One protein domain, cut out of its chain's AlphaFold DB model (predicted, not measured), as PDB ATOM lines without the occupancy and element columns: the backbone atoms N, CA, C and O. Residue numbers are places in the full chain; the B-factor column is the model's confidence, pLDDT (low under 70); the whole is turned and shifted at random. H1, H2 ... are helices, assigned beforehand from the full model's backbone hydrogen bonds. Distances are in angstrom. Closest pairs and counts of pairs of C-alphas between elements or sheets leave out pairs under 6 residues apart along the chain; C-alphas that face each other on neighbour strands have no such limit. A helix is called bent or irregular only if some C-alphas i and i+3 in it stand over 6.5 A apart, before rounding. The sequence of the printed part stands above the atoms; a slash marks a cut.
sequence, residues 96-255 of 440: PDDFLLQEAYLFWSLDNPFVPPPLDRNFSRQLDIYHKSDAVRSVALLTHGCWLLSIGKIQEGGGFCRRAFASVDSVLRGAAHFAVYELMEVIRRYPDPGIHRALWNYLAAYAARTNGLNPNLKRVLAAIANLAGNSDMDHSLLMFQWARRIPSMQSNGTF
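Overview. This is residues 96 to 255 of the 440 residues of the protein "Putative Clr5 domain protein" of Rosellinia necatrix (UniProt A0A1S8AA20). H6 runs through the middle of a cluster of helices, with the H3-H4 hairpin packed on one side and H1, H8 and H9 on the other. H7 packs along H8, short H5 packs on H3, and H2 lies at the edge, where residues 117 to 122 stick out. The 160 printed residues have nine named helices, H1 to H9 in order, and no named strand; the class is all helix. The whole is compact, with a radius of gyration of the C-alphas of 15.4 A and spans of 45 by 41 by 38 A.

Arrangement. H1, residues 97 to 111, touches H8, residues 215 to 230, opposite ways at a shallow tilt of 25 degrees; their closest C-alphas, of Leu 101 and Ala 223, are 5.0 A apart. With H9, residues 233 to 249, they form an up-and-down bundle, each running against the one before. H2, residues 121 to 131, only just touches the hub H6, residues 176 to 189, with 3 pairs of C-alphas within 8 A, the closest Tyr 130 and Phe 178 at 7.4 A. H3, residues 134 to 150, and H4, residues 154 to 165, form a hairpin, closest at the C-alphas of Gly 145 and Gly 157, 4.0 A. H3 touches H6, closest at the C-alphas of Thr 143 and Val 186, 5.4 A, and touches H5, residues 168 to 172, with residues 134 to 139 alone, closest at those of Ala 135 and Val 171, 4.5 A. H7, residues 193 to 209, forms a hairpin with H8, closest at the C-alphas of Trp 200 and Ala 225, 4.8 A. Every O i to N i+4 pair is within hydrogen-bond range in H1, H2, H3, H4, H6, H7 and H8, against 11 of 13 in H9 and 0 of 1 in H5, where 2 of 2 O i to N i+3 pairs are.

Along the chain. H1 begins at C-alpha 97 (42.476, 41.602, -16.541). H3 is 24.2 A long, H7 24.4 A and H9 24.5 A. H9 is only just irregular, C-alphas 244 and 247 being 6.6 A apart, and ends at C-alpha 249 (28.627, 58.418, -17.062).

Size, cuts and confidence. The C-alphas of Pro 118 and Gln 155 are farthest apart, 45.4 A. The printed part has no cut and no long link. The pLDDT is under 70 at residues 96 to 97, 112 to 121 and 174.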
ATOM      1  N   PRO A  96      45.476  43.454 -19.824       68.88
ATOM      2  CA  PRO A  96      45.397  43.356 -18.370       68.88
ATOM      3  C   PRO A  96      43.966  43.000 -17.955       68.88
ATOM      4  O   PRO A  96      43.036  43.496 -18.595       68.88
ATOM      5  N   ASP A  97      43.791  42.133 -16.952       68.56
ATOM      6  CA  ASP A  97      42.476  41.602 -16.541       68.56
ATOM      7  C   ASP A  97      41.412  42.719 -16.402       68.56
ATOM      8  O   ASP A  97      40.245  42.532 -16.749       68.56
ATOM      9  N   ASP A  98      41.852  43.925 -16.039       75.44
ATOM     10  CA  ASP A  98      41.114  45.190 -16.026       75.44
ATOM     11  C   ASP A  98      40.407  45.491 -17.348       75.44
ATOM     12  O   ASP A  98      39.200  45.700 -17.366       75.44
ATOM     13  N   PHE A  99      41.127  45.500 -18.471       81.25
ATOM     14  CA  PHE A  99      40.560  45.814 -19.783       81.25
ATOM     15  C   PHE A  99      39.560  44.752 -20.233       81.25
ATOM     16  O   PHE A  99      38.565  45.089 -20.872       81.25
ATOM     17  N   LEU A 100      39.796  43.482 -19.887       81.44
ATOM     18  CA  LEU A 100      38.861  42.398 -20.189       81.44
ATOM     19  C   LEU A 100      37.550  42.581 -19.425       81.44
ATOM     20  O   LEU A 100      36.475  42.440 -20.010       81.44
ATOM     21  N   LEU A 101      37.631  42.931 -18.138       86.31
ATOM     22  CA  LEU A 101      36.450  43.245 -17.344       86.31
ATOM     23  C   LEU A 101      35.756  44.510 -17.854       86.31
ATOM     24  O   LEU A 101      34.537  44.500 -18.013       86.31
ATOM     25  N   GLN A 102      36.508  45.574 -18.139       88.38
ATOM     26  CA  GLN A 102      35.951  46.841 -18.611       88.38
ATOM     27  C   GLN A 102      35.200  46.674 -19.928       88.38
ATOM     28  O   GLN A 102      34.061  47.123 -20.057       88.38
ATOM     29  N   GLU A 103      35.814  45.987 -20.890       87.69
ATOM     30  CA  GLU A 103      35.201  45.694 -22.180       87.69
ATOM     31  C   GLU A 103      33.948  44.824 -22.008       87.69
ATOM     32  O   GLU A 103      32.879  45.165 -22.521       87.69
ATOM     33  N   ALA A 104      34.051  43.717 -21.261       89.00
ATOM     34  CA  ALA A 104      32.925  42.813 -21.043       89.00
ATOM     35  C   ALA A 104      31.750  43.526 -20.359       89.00
ATOM     36  O   ALA A 104      30.604  43.365 -20.783       89.00
ATOM     37  N   TYR A 105      32.035  44.330 -19.332       87.81
ATOM     38  CA  TYR A 105      31.026  45.082 -18.593       87.81
ATOM     39  C   TYR A 105      30.362  46.138 -19.472       87.81
ATOM     40  O   TYR A 105      29.139  46.254 -19.454       87.81
ATOM     41  N   LEU A 106      31.135  46.858 -20.293       85.38
ATOM     42  CA  LEU A 106      30.591  47.840 -21.226       85.38
ATOM     43  C   LEU A 106      29.604  47.184 -22.198       85.38
ATOM     44  O   LEU A 106      28.461  47.626 -22.278       85.38
ATOM     45  N   PHE A 107      29.991  46.101 -22.874       84.56
ATOM     46  CA  PHE A 107      29.093  45.403 -23.802       84.56
ATOM     47  C   PHE A 107      27.845  44.849 -23.118       84.56
ATOM     48  O   PHE A 107      26.745  44.956 -23.653       84.56
ATOM     49  N   TRP A 108      27.989  44.296 -21.916       85.00
ATOM     50  CA  TRP A 108      26.844  43.806 -21.159       85.00
ATOM     51  C   TRP A 108      25.896  44.932 -20.713       85.00
ATOM     52  O   TRP A 108      24.678  44.763 -20.782       85.00
ATOM     53  N   SER A 109      26.441  46.090 -20.329       78.06
ATOM     54  CA  SER A 109      25.658  47.280 -19.969       78.06
ATOM     55  C   SER A 109      24.897  47.875 -21.158       78.06
ATOM     56  O   SER A 109      23.848  48.475 -20.964       78.06
ATOM     57  N   LEU A 110      25.380  47.677 -22.391       76.62
ATOM     58  CA  LEU A 110      24.665  48.097 -23.601       76.62
ATOM     59  C   LEU A 110      23.445  47.207 -23.887       76.62
ATOM     60  O   LEU A 110      22.416  47.718 -24.318       76.62
ATOM     61  N   ASP A 111      23.539  45.901 -23.613       73.75
ATOM     62  CA  ASP A 111      22.406  44.967 -23.735       73.75
ATOM     63  C   ASP A 111      21.343  45.183 -22.643       73.75
ATOM     64  O   ASP A 111      20.172  44.860 -22.838       73.75
ATOM     65  N   ASN A 112      21.764  45.648 -21.463       69.75
ATOM     66  CA  ASN A 112      20.921  45.835 -20.282       69.75
ATOM     67  C   ASN A 112      21.244  47.196 -19.656       69.75
ATOM     68  O   ASN A 112      21.956  47.253 -18.646       69.75
ATOM     69  N   PRO A 113      20.777  48.301 -20.256       64.44
ATOM     70  CA  PRO A 113      21.122  49.612 -19.752       64.44
ATOM     71  C   PRO A 113      20.516  49.793 -18.357       64.44
ATOM     72  O   PRO A 113      19.304  49.716 -18.164       64.44
ATOM     73  N   PHE A 114      21.378  50.061 -17.372       60.72
ATOM     74  CA  PHE A 114      20.963  50.481 -16.025       60.72
ATOM     75  C   PHE A 114      20.199  51.810 -16.050       60.72
ATOM     76  O   PHE A 114      19.516  52.161 -15.090       60.72
ATOM     77  N   VAL A 115      20.333  52.542 -17.158       59.28
ATOM     78  CA  VAL A 115      19.558  53.725 -17.500       59.28
ATOM     79  C   VAL A 115      18.424  53.278 -18.419       59.28
ATOM     80  O   VAL A 115      18.669  53.043 -19.604       59.28
ATOM     81  N   PRO A 116      17.181  53.153 -17.936       59.34
ATOM     82  CA  PRO A 116      16.085  52.970 -18.869       59.34
ATOM     83  C   PRO A 116      16.046  54.184 -19.813       59.34
ATOM     84  O   PRO A 116      16.401  55.293 -19.403       59.34
ATOM     85  N   PRO A 117      15.600  54.041 -21.068       58.03
ATOM     86  CA  PRO A 117      15.066  55.180 -21.803       58.03
ATOM     87  C   PRO A 117      14.026  55.895 -20.924       58.03
ATOM     88  O   PRO A 117      13.385  55.232 -20.093       58.03
ATOM     89  N   PRO A 118      13.826  57.218 -21.056       54.16
ATOM     90  CA  PRO A 118      12.736  57.867 -20.345       54.16
ATOM     91  C   PRO A 118      11.446  57.100 -20.645       54.16
ATOM     92  O   PRO A 118      11.050  56.982 -21.803       54.16
ATOM     93  N   LEU A 119      10.827  56.558 -19.587       57.56
ATOM     94  CA  LEU A 119       9.526  55.881 -19.627       57.56
ATOM     95  C   LEU A 119       9.502  54.445 -20.207       57.56
ATOM     96  O   LEU A 119       8.468  54.022 -20.729       57.56
ATOM     97  N   ASP A 120      10.570  53.644 -20.074       64.81
ATOM     98  CA  ASP A 120      10.485  52.211 -20.418       64.81
ATOM     99  C   ASP A 120       9.710  51.389 -19.361       64.81
ATOM    100  O   ASP A 120      10.232  50.969 -18.321       64.81
ATOM    101  N   ARG A 121       8.433  51.112 -19.662       64.88
ATOM    102  CA  ARG A 121       7.556  50.240 -18.857       64.88
ATOM    103  C   ARG A 121       8.114  48.820 -18.702       64.88
ATOM    104  O   ARG A 121       7.823  48.168 -17.697       64.88
ATOM    105  N   ASN A 122       8.914  48.331 -19.653       71.88
ATOM    106  CA  ASN A 122       9.511  47.000 -19.562       71.88
ATOM    107  C   ASN A 122      10.590  46.952 -18.482       71.88
ATOM    108  O   ASN A 122      10.603  45.999 -17.707       71.88
ATOM    109  N   PHE A 123      11.428  47.985 -18.377       73.12
ATOM    110  CA  PHE A 123      12.417  48.091 -17.305       73.12
ATOM    111  C   PHE A 123      11.749  48.095 -15.926       73.12
ATOM    112  O   PHE A 123      12.120  47.304 -15.061       73.12
ATOM    113  N   SER A 124      10.704  48.915 -15.744       70.56
ATOM    114  CA  SER A 124       9.941  48.967 -14.483       70.56
ATOM    115  C   SER A 124       9.392  47.593 -14.104       70.56
ATOM    116  O   SER A 124       9.552  47.132 -12.977       70.56
ATOM    117  N   ARG A 125       8.798  46.898 -15.077       74.75
ATOM    118  CA  ARG A 125       8.261  45.553 -14.883       74.75
ATOM    119  C   ARG A 125       9.353  44.535 -14.543       74.75
ATOM    120  O   ARG A 125       9.119  43.673 -13.702       74.75
ATOM    121  N   GLN A 126      10.518  44.596 -15.190       77.06
ATOM    122  CA  GLN A 126      11.644  43.701 -14.894       77.06
ATOM    123  C   GLN A 126      12.196  43.933 -13.486       77.06
ATOM    124  O   GLN A 126      12.478  42.969 -12.778       77.06
ATOM    125  N   LEU A 127      12.281  45.191 -13.062       76.00
ATOM    126  CA  LEU A 127      12.682  45.578 -11.715       76.00
ATOM    127  C   LEU A 127      11.672  45.090 -10.660       76.00
ATOM    128  O   LEU A 127      12.059  44.487  -9.662       76.00
ATOM    129  N   ASP A 128      10.371  45.244 -10.909       75.44
ATOM    130  CA  ASP A 128       9.330  44.718 -10.014       75.44
ATOM    131  C   ASP A 128       9.362  43.177  -9.936       75.44
ATOM    132  O   ASP A 128       9.100  42.591  -8.881       75.44
ATOM    133  N   ILE A 129       9.683  42.496 -11.045       78.62
ATOM    134  CA  ILE A 129       9.907  41.043 -11.066       78.62
ATOM    135  C   ILE A 129      11.149  40.688 -10.242       78.62
ATOM    136  O   ILE A 129      11.102  39.739  -9.459       78.62
ATOM    137  N   TYR A 130      12.235  41.451 -10.382       80.56
ATOM    138  CA  TYR A 130      13.465  41.261  -9.621       80.56
ATOM    139  C   TYR A 130      13.225  41.357  -8.111       80.56
ATOM    140  O   TYR A 130      13.584  40.426  -7.389       80.56
ATOM    141  N   HIS A 131      12.532  42.395  -7.636       76.94
ATOM    142  CA  HIS A 131      12.242  42.574  -6.207       76.94
ATOM    143  C   HIS A 131      11.343  41.476  -5.613       76.94
ATOM    144  O   HIS A 131      11.316  41.265  -4.401       76.94
ATOM    145  N   LYS A 132      10.613  40.739  -6.456       78.69
ATOM    146  CA  LYS A 132       9.793  39.587  -6.044       78.69
ATOM    147  C   LYS A 132      10.504  38.243  -6.223       78.69
ATOM    148  O   LYS A 132       9.927  37.211  -5.890       78.69
ATOM    149  N   SER A 133      11.719  38.242  -6.767       82.12
ATOM    150  CA  SER A 133      12.453  37.029  -7.126       82.12
ATOM    151  C   SER A 133      13.302  36.476  -5.978       82.12
ATOM    152  O   SER A 133      13.652  37.178  -5.031       82.12
ATOM    153  N   ASP A 134      13.711  35.213  -6.096       85.44
ATOM    154  CA  ASP A 134      14.691  34.623  -5.175       85.44
ATOM    155  C   ASP A 134      16.088  35.257  -5.309       85.44
ATOM    156  O   ASP A 134      16.894  35.152  -4.384       85.44
ATOM    157  N   ALA A 135      16.367  35.969  -6.412       85.94
ATOM    158  CA  ALA A 135      17.653  36.623  -6.635       85.94
ATOM    159  C   ALA A 135      17.892  37.731  -5.607       85.94
ATOM    160  O   ALA A 135      18.896  37.684  -4.900       85.94
ATOM    161  N   VAL A 136      16.948  38.669  -5.452       82.44
ATOM    162  CA  VAL A 136      17.077  39.749  -4.455       82.44
ATOM    163  C   VAL A 136      17.141  39.189  -3.036       82.44
ATOM    164  O   VAL A 136      17.888  39.688  -2.201       82.44
ATOM    165  N   ARG A 137      16.432  38.082  -2.765       83.38
ATOM    166  CA  ARG A 137      16.515  37.385  -1.477       83.38
ATOM    167  C   ARG A 137      17.918  36.828  -1.244       83.38
ATOM    168  O   ARG A 137      18.453  36.972  -0.147       83.38
ATOM    169  N   SER A 138      18.518  36.210  -2.258       88.06
ATOM    170  CA  SER A 138      19.888  35.704  -2.187       88.06
ATOM    171  C   SER A 138      20.895  36.828  -1.950       88.06
ATOM    172  O   SER A 138      21.803  36.661  -1.138       88.06
ATOM    173  N   VAL A 139      20.731  37.967  -2.630       87.06
ATOM    174  CA  VAL A 139      21.559  39.160  -2.415       87.06
ATOM    175  C   VAL A 139      21.386  39.662  -0.981       87.06
ATOM    176  O   VAL A 139      22.379  39.809  -0.280       87.06
ATOM    177  N   ALA A 140      20.149  39.832  -0.503       83.06
ATOM    178  CA  ALA A 140      19.849  40.291   0.853       83.06
ATOM    179  C   ALA A 140      20.499  39.412   1.933       83.06
ATOM    180  O   ALA A 140      21.130  39.923   2.860       83.06
ATOM    181  N   LEU A 141      20.372  38.087   1.796       87.31
ATOM    182  CA  LEU A 141      20.987  37.117   2.701       87.31
ATOM    183  C   LEU A 141      22.513  37.215   2.670       87.31
ATOM    184  O   LEU A 141      23.143  37.169   3.724       87.31
ATOM    185  N   LEU A 142      23.106  37.369   1.482       90.12
ATOM    186  CA  LEU A 142      24.550  37.509   1.355       90.12
ATOM    187  C   LEU A 142      25.034  38.812   1.995       90.12
ATOM    188  O   LEU A 142      25.984  38.771   2.769       90.12
ATOM    189  N   THR A 143      24.357  39.938   1.750       86.94
ATOM    190  CA  THR A 143      24.670  41.222   2.394       86.94
ATOM    191  C   THR A 143      24.638  41.098   3.906       86.94
ATOM    192  O   THR A 143      25.548  41.564   4.590       86.94
ATOM    193  N   HIS A 144      23.596  40.453   4.430       86.00
ATOM    194  CA  HIS A 144      23.448  40.238   5.859       86.00
ATOM    195  C   HIS A 144      24.581  39.383   6.430       86.00
ATOM    196  O   HIS A 144      25.185  39.748   7.437       86.00
ATOM    197  N   GLY A 145      24.903  38.277   5.755       89.75
ATOM    198  CA  GLY A 145      25.998  37.395   6.136       89.75
ATOM    199  C   GLY A 145      27.347  38.110   6.137       89.75
ATOM    200  O   GLY A 145      28.050  38.070   7.142       89.75
ATOM    201  N   CYS A 146      27.684  38.830   5.064       91.12
ATOM    202  CA  CYS A 146      28.947  39.563   4.970       91.12
ATOM    203  C   CYS A 146      29.070  40.666   6.033       91.12
ATOM    204  O   CYS A 146      30.152  40.864   6.581       91.12
ATOM    205  N   TRP A 147      27.973  41.357   6.364       88.44
ATOM    206  CA  TRP A 147      27.966  42.333   7.456       88.44
ATOM    207  C   TRP A 147      28.200  41.672   8.823       88.44
ATOM    208  O   TRP A 147      29.039  42.128   9.589       88.44
ATOM    209  N   LEU A 148      27.521  40.561   9.127       87.56
ATOM    210  CA  LEU A 148      27.741  39.829  10.382       87.56
ATOM    211  C   LEU A 148      29.193  39.347  10.517       87.56
ATOM    212  O   LEU A 148      29.780  39.428  11.597       87.56
ATOM    213  N   LEU A 149      29.787  38.882   9.418       90.94
ATOM    214  CA  LEU A 149      31.190  38.478   9.383       90.94
ATOM    215  C   LEU A 149      32.135  39.659   9.636       90.94
ATOM    216  O   LEU A 149      33.096  39.497  10.386       90.94
ATOM    217  N   SER A 150      31.841  40.844   9.089       88.69
ATOM    218  CA  SER A 150      32.680  42.035   9.284       88.69
ATOM    219  C   SER A 150      32.699  42.528  10.736       88.69
ATOM    220  O   SER A 150      33.703  43.083  11.175       88.69
ATOM    221  N   ILE A 151      31.641  42.256  11.507       85.75
ATOM    222  CA  ILE A 151      31.574  42.545  12.949       85.75
ATOM    223  C   ILE A 151      31.975  41.350  13.838       85.75
ATOM    224  O   ILE A 151      31.786  41.389  15.053       85.75
ATOM    225  N   GLY A 152      32.514  40.271  13.256       87.06
ATOM    226  CA  GLY A 152      33.031  39.108  13.987       87.06
ATOM    227  C   GLY A 152      31.991  38.066  14.423       87.06
ATOM    228  O   GLY A 152      32.348  37.113  15.118       87.06
ATOM    229  N   LYS A 153      30.723  38.177  14.004       86.25
ATOM    230  CA  LYS A 153      29.672  37.171  14.261       86.25
ATOM    231  C   LYS A 153      29.749  36.024  13.250       86.25
ATOM    232  O   LYS A 153      28.960  35.926  12.308       86.25
ATOM    233  N   ILE A 154      30.761  35.170  13.424       89.62
ATOM    234  CA  ILE A 154      31.144  34.148  12.437       89.62
ATOM    235  C   ILE A 154      30.061  33.083  12.212       89.62
ATOM    236  O   ILE A 154      29.832  32.673  11.072       89.62
ATOM    237  N   GLN A 155      29.391  32.623  13.271       88.50
ATOM    238  CA  GLN A 155      28.413  31.533  13.172       88.50
ATOM    239  C   GLN A 155      27.144  31.980  12.446       88.50
ATOM    240  O   GLN A 155      26.727  31.348  11.470       88.50
ATOM    241  N   GLU A 156      26.579  33.101  12.886       86.31
ATOM    242  CA  GLU A 156      25.380  33.703  12.323       86.31
ATOM    243  C   GLU A 156      25.651  34.144  10.883       86.31
ATOM    244  O   GLU A 156      24.931  33.740   9.965       86.31
ATOM    245  N   GLY A 157      26.754  34.871  10.659       89.88
ATOM    246  CA  GLY A 157      27.163  35.322   9.329       89.88
ATOM    247  C   GLY A 157      27.354  34.164   8.353       89.88
ATOM    248  O   GLY A 157      26.797  34.172   7.253       89.88
ATOM    249  N   GLY A 158      28.039  33.100   8.784       91.38
ATOM    250  CA  GLY A 158      28.201  31.882   7.993       91.38
ATOM    251  C   GLY A 158      26.876  31.181   7.669       91.38
ATOM    252  O   GLY A 158      26.729  30.631   6.576       91.38
ATOM    253  N   GLY A 159      25.896  31.205   8.576       90.19
ATOM    254  CA  GLY A 159      24.559  30.656   8.329       90.19
ATOM    255  C   GLY A 159      23.796  31.412   7.240       90.19
ATOM    256  O   GLY A 159      23.295  30.786   6.302       90.19
ATOM    257  N   PHE A 160      23.787  32.745   7.308       90.38
ATOM    258  CA  PHE A 160      23.212  33.599   6.264       90.38
ATOM    259  C   PHE A 160      23.905  33.391   4.912       90.38
ATOM    260  O   PHE A 160      23.224  33.176   3.906       90.38
ATOM    261  N   CYS A 161      25.245  33.355   4.880       92.94
ATOM    262  CA  CYS A 161      25.999  33.075   3.657       92.94
ATOM    263  C   CYS A 161      25.641  31.702   3.069       92.94
ATOM    264  O   CYS A 161      25.365  31.610   1.877       92.94
ATOM    265  N   ARG A 162      25.571  30.633   3.877       92.88
ATOM    266  CA  ARG A 162      25.168  29.299   3.389       92.88
ATOM    267  C   ARG A 162      23.785  29.318   2.738       92.88
ATOM    268  O   ARG A 162      23.615  28.742   1.665       92.88
ATOM    269  N   ARG A 163      22.813  30.002   3.351       90.25
ATOM    270  CA  ARG A 163      21.457  30.118   2.792       90.25
ATOM    271  C   ARG A 163      21.433  30.978   1.526       90.25
ATOM    272  O   ARG A 163      20.711  30.636   0.600       90.25
ATOM    273  N   ALA A 164      22.262  32.020   1.447       91.44
ATOM    274  CA  ALA A 164      22.447  32.791   0.220       91.44
ATOM    275  C   ALA A 164      22.999  31.914  -0.916       91.44
ATOM    276  O   ALA A 164      22.385  31.821  -1.974       91.44
ATOM    277  N   PHE A 165      24.103  31.196  -0.680       92.38
ATOM    278  CA  PHE A 165      24.717  30.311  -1.678       92.38
ATOM    279  C   PHE A 165      23.788  29.175  -2.138       92.38
ATOM    280  O   PHE A 165      23.906  28.733  -3.276       92.38
ATOM    281  N   ALA A 166      22.829  28.748  -1.309       91.06
ATOM    282  CA  ALA A 166      21.818  27.761  -1.696       91.06
ATOM    283  C   ALA A 166      20.829  28.265  -2.767       91.06
ATOM    284  O   ALA A 166      20.210  27.448  -3.444       91.06
ATOM    285  N   SER A 167      20.672  29.583  -2.920       89.88
ATOM    286  CA  SER A 167      19.767  30.211  -3.895       89.88
ATOM    287  C   SER A 167      20.473  31.141  -4.884       89.88
ATOM    288  O   SER A 167      19.810  31.815  -5.674       89.88
ATOM    289  N   VAL A 168      21.805  31.229  -4.846       90.06
ATOM    290  CA  VAL A 168      22.556  32.246  -5.601       90.06
ATOM    291  C   VAL A 168      22.540  32.003  -7.111       90.06
ATOM    292  O   VAL A 168      22.763  32.929  -7.880       90.06
ATOM    293  N   ASP A 169      22.193  30.799  -7.575       89.62
ATOM    294  CA  ASP A 169      21.936  30.532  -8.998       89.62
ATOM    295  C   ASP A 169      20.775  31.374  -9.553       89.62
ATOM    296  O   ASP A 169      20.767  31.730 -10.735       89.62
ATOM    297  N   SER A 170      19.807  31.729  -8.699       88.62
ATOM    298  CA  SER A 170      18.638  32.515  -9.095       88.62
ATOM    299  C   SER A 170      19.005  33.915  -9.598       88.62
ATOM    300  O   SER A 170      18.274  34.466 -10.422       88.62
ATOM    301  N   VAL A 171      20.175  34.434  -9.200       86.12
ATOM    302  CA  VAL A 171      20.788  35.689  -9.678       86.12
ATOM    303  C   VAL A 171      20.934  35.701 -11.195       86.12
ATOM    304  O   VAL A 171      20.873  36.759 -11.801       86.12
ATOM    305  N   LEU A 172      21.085  34.542 -11.837       87.19
ATOM    306  CA  LEU A 172      21.313  34.446 -13.281       87.19
ATOM    307  C   LEU A 172      20.017  34.338 -14.104       87.19
ATOM    308  O   LEU A 172      20.077  34.152 -15.317       87.19
ATOM    309  N   ARG A 173      18.839  34.443 -13.473       81.06
ATOM    310  CA  ARG A 173      17.529  34.376 -14.150       81.06
ATOM    311  C   ARG A 173      17.162  35.728 -14.794       81.06
ATOM    312  O   ARG A 173      18.009  36.604 -14.929       81.06
ATOM    313  N   GLY A 174      15.909  35.902 -15.232       64.88
ATOM    314  CA  GLY A 174      15.425  36.982 -16.122       64.88
ATOM    315  C   GLY A 174      15.585  38.451 -15.682       64.88
ATOM    316  O   GLY A 174      14.982  39.316 -16.303       64.88
ATOM    317  N   ALA A 175      16.379  38.741 -14.649       72.50
ATOM    318  CA  ALA A 175      16.725  40.082 -14.180       72.50
ATOM    319  C   ALA A 175      18.171  40.155 -13.635       72.50
ATOM    320  O   ALA A 175      18.466  40.872 -12.679       72.50
ATOM    321  N   ALA A 176      19.083  39.376 -14.227       79.38
ATOM    322  CA  ALA A 176      20.445  39.199 -13.722       79.38
ATOM    323  C   ALA A 176      21.274  40.487 -13.626       79.38
ATOM    324  O   ALA A 176      22.206  40.551 -12.830       79.38
ATOM    325  N   HIS A 177      20.943  41.516 -14.409       77.62
ATOM    326  CA  HIS A 177      21.654  42.791 -14.369       77.62
ATOM    327  C   HIS A 177      21.492  43.535 -13.045       77.62
ATOM    328  O   HIS A 177      22.491  44.030 -12.529       77.62
ATOM    329  N   PHE A 178      20.305  43.522 -12.433       80.12
ATOM    330  CA  PHE A 178      20.116  44.095 -11.098       80.12
ATOM    331  C   PHE A 178      20.868  43.290 -10.037       80.12
ATOM    332  O   PHE A 178      21.634  43.843  -9.254       80.12
ATOM    333  N   ALA A 179      20.717  41.965 -10.073       84.06
ATOM    334  CA  ALA A 179      21.290  41.079  -9.069       84.06
ATOM    335  C   ALA A 179      22.830  41.094  -9.076       84.06
ATOM    336  O   ALA A 179      23.456  41.217  -8.027       84.06
ATOM    337  N   VAL A 180      23.460  41.003 -10.252       87.25
ATOM    338  CA  VAL A 180      24.929  41.041 -10.374       87.25
ATOM    339  C   VAL A 180      25.484  42.400  -9.954       87.25
ATOM    340  O   VAL A 180      26.499  42.443  -9.260       87.25
ATOM    341  N   TYR A 181      24.813  43.493 -10.325       82.44
ATOM    342  CA  TYR A 181      25.192  44.837  -9.890       82.44
ATOM    343  C   TYR A 181      25.142  44.974  -8.365       82.44
ATOM    344  O   TYR A 181      26.079  45.473  -7.743       82.44
ATOM    345  N   GLU A 182      24.083  44.463  -7.742       82.06
ATOM    346  CA  GLU A 182      23.942  44.474  -6.292       82.06
ATOM    347  C   GLU A 182      24.974  43.587  -5.585       82.06
ATOM    348  O   GLU A 182      25.535  43.998  -4.574       82.06
ATOM    349  N   LEU A 183      25.309  42.416  -6.134       87.94
ATOM    350  CA  LEU A 183      26.359  41.552  -5.585       87.94
ATOM    351  C   LEU A 183      27.747  42.204  -5.608       87.94
ATOM    352  O   LEU A 183      28.506  42.041  -4.651       87.94
ATOM    353  N   MET A 184      28.087  42.950  -6.667       87.44
ATOM    354  CA  MET A 184      29.326  43.742  -6.693       87.44
ATOM    355  C   MET A 184      29.372  44.714  -5.516       87.44
ATOM    356  O   MET A 184      30.414  44.873  -4.881       87.44
ATOM    357  N   GLU A 185      28.233  45.320  -5.184       82.00
ATOM    358  CA  GLU A 185      28.123  46.260  -4.077       82.00
ATOM    359  C   GLU A 185      28.238  45.586  -2.706       82.00
ATOM    360  O   GLU A 185      28.901  46.131  -1.821       82.00
ATOM    361  N   VAL A 186      27.676  44.384  -2.539       86.25
ATOM    362  CA  VAL A 186      27.860  43.588  -1.315       86.25
ATOM    363  C   VAL A 186      29.342  43.370  -1.033       86.25
ATOM    364  O   VAL A 186      29.811  43.653   0.069       86.25
ATOM    365  N   ILE A 187      30.083  42.906  -2.043       89.75
ATOM    366  CA  ILE A 187      31.521  42.652  -1.925       89.75
ATOM    367  C   ILE A 187      32.293  43.949  -1.699       89.75
ATOM    368  O   ILE A 187      33.232  43.972  -0.907       89.75
ATOM    369  N   ARG A 188      31.895  45.034  -2.375       87.50
ATOM    370  CA  ARG A 188      32.549  46.330  -2.212       87.50
ATOM    371  C   ARG A 188      32.452  46.842  -0.777       87.50
ATOM    372  O   ARG A 188      33.396  47.424  -0.253       87.50
ATOM    373  N   ARG A 189      31.284  46.659  -0.169       83.00
ATOM    374  CA  ARG A 189      30.955  47.195   1.148       83.00
ATOM    375  C   ARG A 189      31.494  46.339   2.290       83.00
ATOM    376  O   ARG A 189      31.967  46.886   3.280       83.00
ATOM    377  N   TYR A 190      31.435  45.020   2.141       87.94
ATOM    378  CA  TYR A 190      31.952  44.057   3.111       87.94
ATOM    379  C   TYR A 190      32.995  43.180   2.431       87.94
ATOM    380  O   TYR A 190      32.688  42.054   2.025       87.94
ATOM    381  N   PRO A 191      34.212  43.715   2.249       90.06
ATOM    382  CA  PRO A 191      35.260  43.005   1.550       90.06
ATOM    383  C   PRO A 191      35.680  41.771   2.346       90.06
ATOM    384  O   PRO A 191      36.373  41.865   3.354       90.06
ATOM    385  N   ASP A 192      35.281  40.603   1.858       91.88
ATOM    386  CA  ASP A 192      35.788  39.315   2.316       91.88
ATOM    387  C   ASP A 192      36.408  38.578   1.115       91.88
ATOM    388  O   ASP A 192      35.685  38.200   0.184       91.88
ATOM    389  N   PRO A 193      37.739  38.367   1.093       91.50
ATOM    390  CA  PRO A 193      38.413  37.724  -0.034       91.50
ATOM    391  C   PRO A 193      37.937  36.292  -0.310       91.50
ATOM    392  O   PRO A 193      38.032  35.827  -1.450       91.50
ATOM    393  N   GLY A 194      37.462  35.582   0.716       92.38
ATOM    394  CA  GLY A 194      36.951  34.220   0.604       92.38
ATOM    395  C   GLY A 194      35.589  34.189  -0.081       92.38
ATOM    396  O   GLY A 194      35.410  33.456  -1.054       92.38
ATOM    397  N   ILE A 195      34.658  35.032   0.368       93.12
ATOM    398  CA  ILE A 195      33.327  35.181  -0.232       93.12
ATOM    399  C   ILE A 195      33.444  35.739  -1.644       93.12
ATOM    400  O   ILE A 195      32.801  35.208  -2.545       93.12
ATOM    401  N   HIS A 196      34.295  36.746  -1.861       93.81
ATOM    402  CA  HIS A 196      34.571  37.308  -3.182       93.81
ATOM    403  C   HIS A 196      34.963  36.209  -4.178       93.81
ATOM    404  O   HIS A 196      34.303  36.029  -5.203       93.81
ATOM    405  N   ARG A 197      35.980  35.408  -3.845       94.31
ATOM    406  CA  ARG A 197      36.428  34.300  -4.697       94.31
ATOM    407  C   ARG A 197      35.356  33.229  -4.869       94.31
ATOM    408  O   ARG A 197      35.115  32.792  -5.991       94.31
ATOM    409  N   ALA A 198      34.713  32.795  -3.788       94.81
ATOM    410  CA  ALA A 198      33.710  31.733  -3.839       94.81
ATOM    411  C   ALA A 198      32.496  32.123  -4.696       94.81
ATOM    412  O   ALA A 198      32.066  31.338  -5.541       94.81
ATOM    413  N   LEU A 199      31.980  33.340  -4.514       95.69
ATOM    414  CA  LEU A 199      30.813  33.862  -5.221       95.69
ATOM    415  C   LEU A 199      31.052  33.918  -6.729       95.69
ATOM    416  O   LEU A 199      30.286  33.342  -7.502       95.69
ATOM    417  N   TRP A 200      32.117  34.601  -7.153       95.38
ATOM    418  CA  TRP A 200      32.344  34.850  -8.574       95.38
ATOM    419  C   TRP A 200      32.790  33.594  -9.317       95.38
ATOM    420  O   TRP A 200      32.312  33.355 -10.425       95.38
ATOM    421  N   ASN A 201      33.589  32.727  -8.686       95.62
ATOM    422  CA  ASN A 201      33.927  31.426  -9.265       95.62
ATOM    423  C   ASN A 201      32.690  30.540  -9.433       95.62
ATOM    424  O   ASN A 201      32.524  29.915 -10.484       95.62
ATOM    425  N   TYR A 202      31.805  30.498  -8.430       95.12
ATOM    426  CA  TYR A 202      30.558  29.742  -8.521       95.12
ATOM    427  C   TYR A 202      29.678  30.260  -9.663       95.12
ATOM    428  O   TYR A 202      29.283  29.482 -10.531       95.12
ATOM    429  N   LEU A 203      29.409  31.570  -9.702       95.19
ATOM    430  CA  LEU A 203      28.544  32.169 -10.719       95.19
ATOM    431  C   LEU A 203      29.115  32.009 -12.131       95.19
ATOM    432  O   LEU A 203      28.368  31.666 -13.046       95.19
ATOM    433  N   ALA A 204      30.426  32.183 -12.318       95.19
ATOM    434  CA  ALA A 204      31.075  31.972 -13.610       95.19
ATOM    435  C   ALA A 204      30.989  30.506 -14.064       95.19
ATOM    436  O   ALA A 204      30.606  30.229 -15.203       95.19
ATOM    437  N   ALA A 205      31.280  29.553 -13.170       94.50
ATOM    438  CA  ALA A 205      31.200  28.126 -13.473       94.50
ATOM    439  C   ALA A 205      29.760  27.675 -13.771       94.50
ATOM    440  O   ALA A 205      29.524  26.913 -14.713       94.50
ATOM    441  N   TYR A 206      28.789  28.168 -13.001       92.94
ATOM    442  CA  TYR A 206      27.371  27.894 -13.217       92.94
ATOM    443  C   TYR A 206      26.890  28.483 -14.551       92.94
ATOM    444  O   TYR A 206      26.245  27.795 -15.350       92.94
ATOM    445  N   ALA A 207      27.264  29.731 -14.850       92.25
ATOM    446  CA  ALA A 207      26.904  30.396 -16.096       92.25
ATOM    447  C   ALA A 207      27.512  29.706 -17.330       92.25
ATOM    448  O   ALA A 207      26.855  29.599 -18.371       92.25
ATOM    449  N   ALA A 208      28.735  29.180 -17.218       92.12
ATOM    450  CA  ALA A 208      29.375  28.413 -18.284       92.12
ATOM    451  C   ALA A 208      28.590  27.137 -18.637       92.12
ATOM    452  O   ALA A 208      28.464  26.807 -19.816       92.12
ATOM    453  N   ARG A 209      28.012  26.457 -17.637       91.19
ATOM    454  CA  ARG A 209      27.245  25.207 -17.809       91.19
ATOM    455  C   ARG A 209      25.781  25.414 -18.197       91.19
ATOM    456  O   ARG A 209      25.139  24.480 -18.669       91.19
ATOM    457  N   THR A 210      25.247  26.614 -18.000       88.12
ATOM    458  CA  THR A 210      23.837  26.906 -18.269       88.12
ATOM    459  C   THR A 210      23.640  27.325 -19.726       88.12
ATOM    460  O   THR A 210      24.217  28.311 -20.199       88.12
ATOM    461  N   ASN A 211      22.804  26.589 -20.457       83.69
ATOM    462  CA  ASN A 211      22.437  26.918 -21.835       83.69
ATOM    463  C   ASN A 211      21.409  28.063 -21.874       83.69
ATOM    464  O   ASN A 211      20.557  28.159 -20.997       83.69
ATOM    465  N   GLY A 212      21.488  28.936 -22.882       81.44
ATOM    466  CA  GLY A 212      20.523  30.031 -23.083       81.44
ATOM    467  C   GLY A 212      20.759  31.309 -22.264       81.44
ATOM    468  O   GLY A 212      20.040  32.283 -22.459       81.44
ATOM    469  N   LEU A 213      21.770  31.353 -21.388       85.38
ATOM    470  CA  LEU A 213      22.180  32.600 -20.729       85.38
ATOM    471  C   LEU A 213      22.809  33.585 -21.721       85.38
ATOM    472  O   LEU A 213      23.536  33.175 -22.630       85.38
ATOM    473  N   ASN A 214      22.592  34.882 -21.477       86.00
ATOM    474  CA  ASN A 214      23.174  35.962 -22.272       86.00
ATOM    475  C   ASN A 214      24.717  35.803 -22.347       86.00
ATOM    476  O   ASN A 214      25.379  35.687 -21.309       86.00
ATOM    477  N   PRO A 215      25.311  35.783 -23.555       88.62
ATOM    478  CA  PRO A 215      26.744  35.545 -23.732       88.62
ATOM    479  C   PRO A 215      27.621  36.675 -23.174       88.62
ATOM    480  O   PRO A 215      28.706  36.395 -22.665       88.62
ATOM    481  N   ASN A 216      27.157  37.927 -23.196       89.81
ATOM    482  CA  ASN A 216      27.857  39.058 -22.586       89.81
ATOM    483  C   ASN A 216      27.862  38.952 -21.054       89.81
ATOM    484  O   ASN A 216      28.909  39.146 -20.441       89.81
ATOM    485  N   LEU A 217      26.760  38.507 -20.438       89.00
ATOM    486  CA  LEU A 217      26.732  38.199 -19.003       89.00
ATOM    487  C   LEU A 217      27.745  37.100 -18.639       89.00
ATOM    488  O   LEU A 217      28.481  37.238 -17.663       89.00
ATOM    489  N   LYS A 218      27.840  36.027 -19.440       91.56
ATOM    490  CA  LYS A 218      28.852  34.974 -19.222       91.56
ATOM    491  C   LYS A 218      30.275  35.532 -19.263       91.56
ATOM    492  O   LYS A 218      31.092  35.161 -18.424       91.56
ATOM    493  N   ARG A 219      30.566  36.424 -20.219       91.75
ATOM    494  CA  ARG A 219      31.874  37.093 -20.340       91.75
ATOM    495  C   ARG A 219      32.182  37.951 -19.116       91.75
ATOM    496  O   ARG A 219      33.288  37.854 -18.598       91.75
ATOM    497  N   VAL A 220      31.211  38.731 -18.634       92.06
ATOM    498  CA  VAL A 220      31.356  39.551 -17.420       92.06
ATOM    499  C   VAL A 220      31.670  38.679 -16.212       92.06
ATOM    500  O   VAL A 220      32.664  38.917 -15.537       92.06
ATOM    501  N   LEU A 221      30.884  37.631 -15.966       93.94
ATOM    502  CA  LEU A 221      31.099  36.742 -14.820       93.94
ATOM    503  C   LEU A 221      32.464  36.049 -14.874       93.94
ATOM    504  O   LEU A 221      33.142  35.965 -13.856       93.94
ATOM    505  N   ALA A 222      32.891  35.600 -16.058       93.88
ATOM    506  CA  ALA A 222      34.217  35.020 -16.246       93.88
ATOM    507  C   ALA A 222      35.340  36.037 -15.982       93.88
ATOM    508  O   ALA A 222      36.318  35.703 -15.318       93.88
ATOM    509  N   ALA A 223      35.192  37.279 -16.455       92.75
ATOM    510  CA  ALA A 223      36.168  38.336 -16.210       92.75
ATOM    511  C   ALA A 223      36.261  38.700 -14.718       92.75
ATOM    512  O   ALA A 223      37.364  38.827 -14.194       92.75
ATOM    513  N   ILE A 224      35.127  38.788 -14.011       93.00
ATOM    514  CA  ILE A 224      35.118  39.045 -12.562       93.00
ATOM    515  C   ILE A 224      35.746  37.876 -11.795       93.00
ATOM    516  O   ILE A 224      36.507  38.103 -10.860       93.00
ATOM    517  N   ALA A 225      35.459  36.629 -12.180       94.00
ATOM    518  CA  ALA A 225      36.065  35.457 -11.549       94.00
ATOM    519  C   ALA A 225      37.591  35.422 -11.743       94.00
ATOM    520  O   ALA A 225      38.320  35.139 -10.793       94.00
ATOM    521  N   ASN A 226      38.078  35.776 -12.938       91.50
ATOM    522  CA  ASN A 226      39.512  35.920 -13.196       91.50
ATOM    523  C   ASN A 226      40.128  37.023 -12.327       91.50
ATOM    524  O   ASN A 226      41.135  36.776 -11.669       91.50
ATOM    525  N   LEU A 227      39.490  38.197 -12.256       89.81
ATOM    526  CA  LEU A 227      39.931  39.297 -11.395       89.81
ATOM    527  C   LEU A 227      40.023  38.846  -9.929       89.81
ATOM    528  O   LEU A 227      41.057  39.028  -9.293       89.81
ATOM    529  N   ALA A 228      38.988  38.165  -9.430       90.31
ATOM    530  CA  ALA A 228      38.932  37.643  -8.067       90.31
ATOM    531  C   ALA A 228      40.018  36.599  -7.757       90.31
ATOM    532  O   ALA A 228      40.403  36.434  -6.598       90.31
ATOM    533  N   GLY A 229      40.476  35.859  -8.769       87.88
ATOM    534  CA  GLY A 229      41.529  34.854  -8.637       87.88
ATOM    535  C   GLY A 229      42.950  35.412  -8.759       87.88
ATOM    536  O   GLY A 229      43.853  34.886  -8.109       87.88
ATOM    537  N   ASN A 230      43.141  36.452  -9.573       85.44
ATOM    538  CA  ASN A 230      44.463  36.933  -9.986       85.44
ATOM    539  C   ASN A 230      44.891  38.248  -9.322       85.44
ATOM    540  O   ASN A 230      46.080  38.563  -9.332       85.44
ATOM    541  N   SER A 231      43.946  39.021  -8.786       84.75
ATOM    542  CA  SER A 231      44.199  40.347  -8.211       84.75
ATOM    543  C   SER A 231      44.029  40.356  -6.696       84.75
ATOM    544  O   SER A 231      43.390  39.473  -6.116       84.75
ATOM    545  N   ASP A 232      44.612  41.360  -6.041       87.00
ATOM    546  CA  ASP A 232      44.299  41.629  -4.642       87.00
ATOM    547  C   ASP A 232      42.876  42.193  -4.487       87.00
ATOM    548  O   ASP A 232      42.197  42.559  -5.452       87.00
ATOM    549  N   MET A 233      42.395  42.207  -3.242       89.31
ATOM    550  CA  MET A 233      41.040  42.661  -2.949       89.31
ATOM    551  C   MET A 233      40.866  44.142  -3.295       89.31
ATOM    552  O   MET A 233      39.854  44.502  -3.888       89.31
ATOM    553  N   ASP A 234      41.845  44.985  -2.967       87.31
ATOM    554  CA  ASP A 234      41.772  46.433  -3.174       87.31
ATOM    555  C   ASP A 234      41.602  46.780  -4.656       87.31
ATOM    556  O   ASP A 234      40.776  47.620  -5.020       87.31
ATOM    557  N   HIS A 235      42.300  46.065  -5.532       86.31
ATOM    558  CA  HIS A 235      42.169  46.198  -6.974       86.31
ATOM    559  C   HIS A 235      40.786  45.763  -7.477       86.31
ATOM    560  O   HIS A 235      40.149  46.482  -8.253       86.31
ATOM    561  N   SER A 236      40.248  44.648  -6.969       88.81
ATOM    562  CA  SER A 236      38.862  44.243  -7.248       88.81
ATOM    563  C   SER A 236      37.839  45.299  -6.814       88.81
ATOM    564  O   SER A 236      36.876  45.572  -7.537       88.81
ATOM    565  N   LEU A 237      38.053  45.934  -5.658       89.00
ATOM    566  CA  LEU A 237      37.193  47.004  -5.148       89.00
ATOM    567  C   LEU A 237      37.226  48.244  -6.052       89.00
ATOM    568  O   LEU A 237      36.167  48.803  -6.351       89.00
ATOM    569  N   LEU A 238      38.410  48.640  -6.531       87.38
ATOM    570  CA  LEU A 238      38.568  49.734  -7.496       87.38
ATOM    571  C   LEU A 238      37.813  49.446  -8.798       87.38
ATOM    572  O   LEU A 238      37.110  50.316  -9.318       87.38
ATOM    573  N   MET A 239      37.891  48.211  -9.297       87.94
ATOM    574  CA  MET A 239      37.182  47.798 -10.506       87.94
ATOM    575  C   MET A 239      35.659  47.795 -10.337       87.94
ATOM    576  O   MET A 239      34.940  48.243 -11.234       87.94
ATOM    577  N   PHE A 240      35.142  47.364  -9.185       87.94
ATOM    578  CA  PHE A 240      33.708  47.465  -8.892       87.94
ATOM    579  C   PHE A 240      33.252  48.916  -8.733       87.94
ATOM    580  O   PHE A 240      32.183  49.279  -9.226       87.94
ATOM    581  N   GLN A 241      34.068  49.781  -8.127       83.62
ATOM    582  CA  GLN A 241      33.774  51.212  -8.064       83.62
ATOM    583  C   GLN A 241      33.722  51.840  -9.463       83.62
ATOM    584  O   GLN A 241      32.821  52.632  -9.748       83.62
ATOM    585  N   TRP A 242      34.648  51.470 -10.352       86.19
ATOM    586  CA  TRP A 242      34.612  51.886 -11.751       86.19
ATOM    587  C   TRP A 242      33.317  51.427 -12.439       86.19
ATOM    588  O   TRP A 242      32.609  52.258 -13.011       86.19
ATOM    589  N   ALA A 243      32.948  50.149 -12.308       83.75
ATOM    590  CA  ALA A 243      31.739  49.583 -12.914       83.75
ATOM    591  C   ALA A 243      30.458  50.307 -12.455       83.75
ATOM    592  O   ALA A 243      29.547  50.541 -13.253       83.75
ATOM    593  N   ARG A 244      30.415  50.747 -11.190       78.56
ATOM    594  CA  ARG A 244      29.313  51.544 -10.627       78.56
ATOM    595  C   ARG A 244      29.223  52.972 -11.154       78.56
ATOM    596  O   ARG A 244      28.140  53.555 -11.144       78.56
ATOM    597  N   ARG A 245      30.327  53.556 -11.615       78.81
ATOM    598  CA  ARG A 245      30.308  54.899 -12.214       78.81
ATOM    599  C   ARG A 245      29.784  54.890 -13.646       78.81
ATOM    600  O   ARG A 245      29.292  55.918 -14.097       78.81
ATOM    601  N   ILE A 246      29.828  53.754 -14.343       78.31
ATOM    602  CA  ILE A 246      29.403  53.656 -15.748       78.31
ATOM    603  C   ILE A 246      27.944  54.095 -15.970       78.31
ATOM    604  O   ILE A 246      27.742  54.951 -16.832       78.31
ATOM    605  N   PRO A 247      26.937  53.639 -15.192       72.12
ATOM    606  CA  PRO A 247      25.563  54.133 -15.334       72.12
ATOM    607  C   PRO A 247      25.429  55.653 -15.168       72.12
ATOM    608  O   PRO A 247      24.622  56.283 -15.847       72.12
ATOM    609  N   SER A 248      26.239  56.246 -14.286       71.31
ATOM    610  CA  SER A 248      26.298  57.697 -14.072       71.31
ATOM    611  C   SER A 248      26.875  58.412 -15.297       71.31
ATOM    612  O   SER A 248      26.298  59.383 -15.776       71.31
ATOM    613  N   MET A 249      27.969  57.883 -15.859       72.31
ATOM    614  CA  MET A 249      28.627  58.418 -17.062       72.31
ATOM    615  C   MET A 249      27.773  58.303 -18.328       72.31
ATOM    616  O   MET A 249      27.926  59.102 -19.247       72.31
ATOM    617  N   GLN A 250      26.902  57.298 -18.397       71.62
ATOM    618  CA  GLN A 250      25.983  57.087 -19.518       71.62
ATOM    619  C   GLN A 250      24.724  57.958 -19.429       71.62
ATOM    620  O   GLN A 250      23.923  57.977 -20.361       71.62
ATOM    621  N   SER A 251      24.530  58.660 -18.312       70.56
ATOM    622  CA  SER A 251      23.349  59.473 -18.072       70.56
ATOM    623  C   SER A 251      23.599  60.959 -18.300       70.56
ATOM    624  O   SER A 251      24.696  61.459 -18.068       70.56
ATOM    625  N   ASN A 252      22.547  61.674 -18.696       73.38
ATOM    626  CA  ASN A 252      22.564  63.136 -18.801       73.38
ATOM    627  C   ASN A 252      21.999  63.820 -17.542       73.38
ATOM    628  O   ASN A 252      21.767  65.029 -17.549       73.38
ATOM    629  N   GLY A 253      21.728  63.053 -16.482       77.38
ATOM    630  CA  GLY A 253      21.173  63.569 -15.239       77.38
ATOM    631  C   GLY A 253      22.160  64.475 -14.521       77.38
ATOM    632  O   GLY A 253      23.364  64.203 -14.475       77.38
ATOM    633  N   THR A 254      21.647  65.547 -13.927       79.81
ATOM    634  CA  THR A 254      22.455  66.437 -13.089       79.81
ATOM    635  C   THR A 254      21.783  66.674 -11.749       79.81
ATOM    636  O   THR A 254      20.563  66.576 -11.626       79.81
ATOM    637  N   PHE A 255      22.594  66.963 -10.740       83.25
ATOM    638  CA  PHE A 255      22.162  67.399  -9.423       83.25
ATOM    639  C   PHE A 255      22.961  68.655  -9.067       83.25
ATOM    640  O   PHE A 255      24.194  68.611  -9.053       83.25
TER     641      PHE A 255